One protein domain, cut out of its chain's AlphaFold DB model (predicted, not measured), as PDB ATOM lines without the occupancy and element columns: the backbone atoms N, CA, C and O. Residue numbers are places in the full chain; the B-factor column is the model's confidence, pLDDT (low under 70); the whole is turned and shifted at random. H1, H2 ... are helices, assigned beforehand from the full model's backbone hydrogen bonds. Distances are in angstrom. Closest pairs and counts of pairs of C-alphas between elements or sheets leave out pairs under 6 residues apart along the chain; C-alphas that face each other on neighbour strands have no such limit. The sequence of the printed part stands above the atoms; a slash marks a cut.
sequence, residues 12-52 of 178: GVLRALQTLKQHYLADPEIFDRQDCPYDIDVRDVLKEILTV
ATOM      1  N   GLY A  12     -10.800   3.172 157.920       83.12
ATOM      2  CA  GLY A  12      -9.858   4.290 157.821       83.12
ATOM      3  C   GLY A  12      -8.402   3.832 157.722       83.12
ATOM      4  O   GLY A  12      -7.638   4.405 156.954       83.12
ATOM      5  N   VAL A  13      -8.042   2.754 158.427       85.50
ATOM      6  CA  VAL A  13      -6.699   2.157 158.370       85.50
ATOM      7  C   VAL A  13      -6.461   1.524 157.000       85.50
ATOM      8  O   VAL A  13      -5.404   1.722 156.415       85.50
ATOM      9  N   LEU A  14      -7.467   0.841 156.443       83.56
ATOM     10  CA  LEU A  14      -7.379   0.264 155.097       83.56
ATOM     11  C   LEU A  14      -7.177   1.336 154.017       83.56
ATOM     12  O   LEU A  14      -6.338   1.165 153.139       83.56
ATOM     13  N   ARG A  15      -7.895   2.465 154.105       84.38
ATOM     14  CA  ARG A  15      -7.703   3.594 153.178       84.38
ATOM     15  C   ARG A  15      -6.314   4.212 153.310       84.38
ATOM     16  O   ARG A  15      -5.681   4.465 152.294       84.38
ATOM     17  N   ALA A  16      -5.829   4.408 154.536       85.19
ATOM     18  CA  ALA A  16      -4.487   4.933 154.770       85.19
ATOM     19  C   ALA A  16      -3.405   4.013 154.179       85.19
ATOM     20  O   ALA A  16      -2.510   4.494 153.490       85.19
ATOM     21  N   LEU A  17      -3.528   2.693 154.369       87.81
ATOM     22  CA  LEU A  17      -2.632   1.704 153.759       87.81
ATOM     23  C   LEU A  17      -2.708   1.715 152.228       87.81
ATOM     24  O   LEU A  17      -1.682   1.598 151.568       87.81
ATOM     25  N   GLN A  18      -3.899   1.894 151.652       85.75
ATOM     26  CA  GLN A  18      -4.069   1.990 150.201       85.75
ATOM     27  C   GLN A  18      -3.395   3.241 149.622       85.75
ATOM     28  O   GLN A  18      -2.694   3.149 148.616       85.75
ATOM     29  N   THR A  19      -3.564   4.398 150.265       87.06
ATOM     30  CA  THR A  19      -2.868   5.635 149.884       87.06
ATOM     31  C   THR A  19      -1.355   5.467 150.005       87.06
ATOM     32  O   THR A  19      -0.612   5.824 149.096       87.06
ATOM     33  N   LEU A  20      -0.891   4.847 151.091       88.88
ATOM     34  CA  LEU A  20       0.525   4.580 151.300       88.88
ATOM     35  C   LEU A  20       1.102   3.626 150.239       88.88
ATOM     36  O   LEU A  20       2.196   3.872 149.743       88.88
ATOM     37  N   LYS A  21       0.339   2.605 149.818       88.00
ATOM     38  CA  LYS A  21       0.692   1.720 148.693       88.00
ATOM     39  C   LYS A  21       0.877   2.504 147.396       88.00
ATOM     40  O   LYS A  21       1.849   2.274 146.690       88.00
ATOM     41  N   GLN A  22      -0.017   3.442 147.084       86.50
ATOM     42  CA  GLN A  22       0.103   4.273 145.879       86.50
ATOM     43  C   GLN A  22       1.365   5.141 145.903       86.50
ATOM     44  O   GLN A  22       2.064   5.225 144.897       86.50
ATOM     45  N   HIS A  23       1.682   5.743 147.050       87.50
ATOM     46  CA  HIS A  23       2.906   6.526 147.200       87.50
ATOM     47  C   HIS A  23       4.167   5.663 147.106       87.50
ATOM     48  O   HIS A  23       5.108   6.064 146.431       87.50
ATOM     49  N   TYR A  24       4.168   4.473 147.709       87.88
ATOM     50  CA  TYR A  24       5.288   3.533 147.631       87.88
ATOM     51  C   TYR A  24       5.518   2.991 146.212       87.88
ATOM     52  O   TYR A  24       6.654   2.830 145.785       87.88
ATOM     53  N   LEU A  25       4.448   2.754 145.444       85.25
ATOM     54  CA  LEU A  25       4.556   2.356 144.035       85.25
ATOM     55  C   LEU A  25       5.127   3.471 143.149       85.25
ATOM     56  O   LEU A  25       5.798   3.181 142.162       85.25
ATOM     57  N   ALA A  26       4.841   4.734 143.479       85.81
ATOM     58  CA  ALA A  26       5.378   5.884 142.760       85.81
ATOM     59  C   ALA A  26       6.834   6.194 143.148       85.81
ATOM     60  O   ALA A  26       7.605   6.644 142.304       85.81
ATOM     61  N   ASP A  27       7.198   5.957 144.409       86.88
ATOM     62  CA  ASP A  27       8.547   6.132 144.941       86.88
ATOM     63  C   ASP A  27       8.886   5.032 145.969       86.88
ATOM     64  O   ASP A  27       8.492   5.134 147.140       86.88
ATOM     65  N   PRO A  28       9.643   3.995 145.564       83.44
ATOM     66  CA  PRO A  28      10.038   2.900 146.449       83.44
ATOM     67  C   PRO A  28      10.944   3.331 147.613       83.44
ATOM     68  O   PRO A  28      11.003   2.644 148.632       83.44
ATOM     69  N   GLU A  29      11.634   4.470 147.499       86.75
ATOM     70  CA  GLU A  29      12.556   4.969 148.528       86.75
ATOM     71  C   GLU A  29      11.867   5.907 149.533       86.75
ATOM     72  O   GLU A  29      12.512   6.453 150.429       86.75
ATOM     73  N   ILE A  30      10.540   6.081 149.450       87.62
ATOM     74  CA  ILE A  30       9.783   7.017 150.298       87.62
ATOM     75  C   ILE A  30       9.985   6.786 151.805       87.62
ATOM     76  O   ILE A  30       9.948   7.733 152.592       87.62
ATOM     77  N   PHE A  31      10.232   5.543 152.225       86.81
ATOM     78  CA  PHE A  31      10.477   5.198 153.629       86.81
ATOM     79  C   PHE A  31      11.934   5.411 154.077       86.81
ATOM     80  O   PHE A  31      12.204   5.463 155.278       86.81
ATOM     81  N   ASP A  32      12.870   5.558 153.141       86.81
ATOM     82  CA  ASP A  32      14.298   5.763 153.422       86.81
ATOM     83  C   ASP A  32      14.673   7.244 153.549       86.81
ATOM     84  O   ASP A  32      15.785   7.590 153.961       86.81
ATOM     85  N   ARG A  33      13.727   8.141 153.258       87.38
ATOM     86  CA  ARG A  33      13.913   9.584 153.390       87.38
ATOM     87  C   ARG A  33      14.035  10.015 154.856       87.38
ATOM     88  O   ARG A  33      13.401   9.459 155.753       87.38
ATOM     89  N   GLN A  34      14.830  11.061 155.096       83.94
ATOM     90  CA  GLN A  34      15.045  11.622 156.438       83.94
ATOM     91  C   GLN A  34      13.783  12.234 157.064       83.94
ATOM     92  O   GLN A  34      13.734  12.400 158.279       83.94
ATOM     93  N   ASP A  35      12.776  12.573 156.259       88.00
ATOM     94  CA  ASP A  35      11.499  13.148 156.691       88.00
ATOM     95  C   ASP A  35      10.416  12.090 156.967       88.00
ATOM     96  O   ASP A  35       9.272  12.443 157.263       88.00
ATOM     97  N   CYS A  36      10.752  10.797 156.904       85.88
ATOM     98  CA  CYS A  36       9.798   9.731 157.176       85.88
ATOM     99  C   CYS A  36       9.336   9.774 158.650       85.88
ATOM    100  O   CYS A  36      10.166   9.658 159.553       85.88
ATOM    101  N   PRO A  37       8.020   9.895 158.928       89.50
ATOM    102  CA  PRO A  37       7.505  10.004 160.296       89.50
ATOM    103  C   PRO A  37       7.461   8.659 161.040       89.50
ATOM    104  O   PRO A  37       7.083   8.626 162.211       89.50
ATOM    105  N   TYR A  38       7.787   7.556 160.360       89.12
ATOM    106  CA  TYR A  38       7.731   6.202 160.900       89.12
ATOM    107  C   TYR A  38       9.089   5.773 161.461       89.12
ATOM    108  O   TYR A  38      10.147   6.044 160.890       89.12
ATOM    109  N   ASP A  39       9.050   5.057 162.576       90.56
ATOM    110  CA  ASP A  39      10.191   4.374 163.170       90.56
ATOM    111  C   ASP A  39      10.674   3.202 162.298       90.56
ATOM    112  O   ASP A  39      10.004   2.768 161.361       90.56
ATOM    113  N   ILE A  40      11.889   2.714 162.569       87.88
ATOM    114  CA  ILE A  40      12.545   1.664 161.768       87.88
ATOM    115  C   ILE A  40      11.666   0.406 161.692       87.88
ATOM    116  O   ILE A  40      11.403  -0.074 160.594       87.88
ATOM    117  N   ASP A  41      11.125  -0.043 162.826       87.75
ATOM    118  CA  ASP A  41      10.326  -1.271 162.900       87.75
ATOM    119  C   ASP A  41       9.041  -1.172 162.061       87.75
ATOM    120  O   ASP A  41       8.680  -2.093 161.327       87.75
ATOM    121  N   VAL A  42       8.360  -0.023 162.112       86.31
ATOM    122  CA  VAL A  42       7.152   0.219 161.311       86.31
ATOM    123  C   VAL A  42       7.485   0.328 159.827       86.31
ATOM    124  O   VAL A  42       6.723  -0.174 159.001       86.31
ATOM    125  N   ARG A  43       8.621   0.933 159.464       88.25
ATOM    126  CA  ARG A  43       9.065   1.003 158.065       88.25
ATOM    127  C   ARG A  43       9.327  -0.373 157.480       88.25
ATOM    128  O   ARG A  43       8.884  -0.626 156.364       88.25
ATOM    129  N   ASP A  44       9.986  -1.252 158.222       86.75
ATOM    130  CA  ASP A  44      10.303  -2.599 157.746       86.75
ATOM    131  C   ASP A  44       9.025  -3.412 157.500       86.75
ATOM    132  O   ASP A  44       8.852  -3.994 156.427       86.75
ATOM    133  N   VAL A  45       8.066  -3.346 158.431       86.56
ATOM    134  CA  VAL A  45       6.755  -3.999 158.279       86.56
ATOM    135  C   VAL A  45       5.959  -3.405 157.113       86.56
ATOM    136  O   VAL A  45       5.338  -4.136 156.343       86.56
ATOM    137  N   LEU A  46       5.962  -2.080 156.949       87.25
ATOM    138  CA  LEU A  46       5.268  -1.425 155.839       87.25
ATOM    139  C   LEU A  46       5.899  -1.778 154.494       87.25
ATOM    140  O   LEU A  46       5.166  -2.067 153.552       87.25
ATOM    141  N   LYS A  47       7.231  -1.820 154.396       86.44
ATOM    142  CA  LYS A  47       7.922  -2.295 153.194       86.44
ATOM    143  C   LYS A  47       7.533  -3.736 152.894       86.44
ATOM    144  O   LYS A  47       7.176  -4.019 151.757       86.44
ATOM    145  N   GLU A  48       7.508  -4.629 153.878       85.12
ATOM    146  CA  GLU A  48       7.097  -6.023 153.670       85.12
ATOM    147  C   GLU A  48       5.655  -6.125 153.144       85.12
ATOM    148  O   GLU A  48       5.410  -6.784 152.136       85.12
ATOM    149  N   ILE A  49       4.710  -5.410 153.765       84.69
ATOM    150  CA  ILE A  49       3.290  -5.420 153.375       84.69
ATOM    151  C   ILE A  49       3.075  -4.811 151.981       84.69
ATOM    152  O   ILE A  49       2.227  -5.279 151.221       84.69
ATOM    153  N   LEU A  50       3.807  -3.746 151.644       84.06
ATOM    154  CA  LEU A  50       3.607  -2.979 150.413       84.06
ATOM    155  C   LEU A  50       4.418  -3.509 149.225       84.06
ATOM    156  O   LEU A  50       4.035  -3.257 148.084       84.06
ATOM    157  N   THR A  51       5.488  -4.268 149.480       79.25
ATOM    158  CA  THR A  51       6.311  -4.946 148.456       79.25
ATOM    159  C   THR A  51       5.732  -6.301 148.065       79.25
ATOM    160  O   THR A  51       6.306  -6.983 147.220       79.25
ATOM    161  N   VAL A  52       4.590  -6.712 148.636       68.69
ATOM    162  CA  VAL A  52       3.851  -7.863 148.118       68.69
ATOM    163  C   VAL A  52       3.450  -7.532 146.687       68.69
ATOM    164  O   VAL A  52       2.442  -6.868 146.436       68.69
TER     165      VAL A  52
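AT A GLANCE: This is residues 12 to 52 of the 178 residues of an uncharacterized protein of Sphingopyxis flava (UniProt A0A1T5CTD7). Look for two helices about perpendicular to each other, with the last residue of H2 coming near the side of H1 at Lys 21, and a wide loop of 13 residues swinging round from the end of H1 to the beginning of H2. The 41 printed residues hold two named helices, H1 then H2, and no named strand; the class is all helix. The whole is compact, with a radius of gyration of the C-alphas of 9.7 A, and rounded, spanning 24 by 20 by 19 A.

HOW THE PARTS SIT: Start at H1, residues 12 to 26, the longest helix. H2, residues 40 to 50, is close to H1 but not clearly touching: their closest C-alphas, those of Lys 21 and Leu 50, are 5.8 A apart. Their lines stand at 82 degrees, about perpendicular. In H1 and H2 every O i to N i+4 pair is within hydrogen-bond range.

IN THESE COORDINATES: Find C-alpha 12 at (-9.858, 4.290, 157.821); from there H1 runs 21.5 A to C-alpha 26. H2 runs 15.2 A from C-alpha 40 to C-alpha 50 at (3.607, -2.979, 150.413).

THE WHOLE: The C-alphas farthest apart, those of Gly 12 and Gln 34, are 26.0 A apart. The link from H1 to H2, residues 27 to 39, is long. The printed part has no cut; its mean pLDDT is 85.9, and residue 52 alone is under 70.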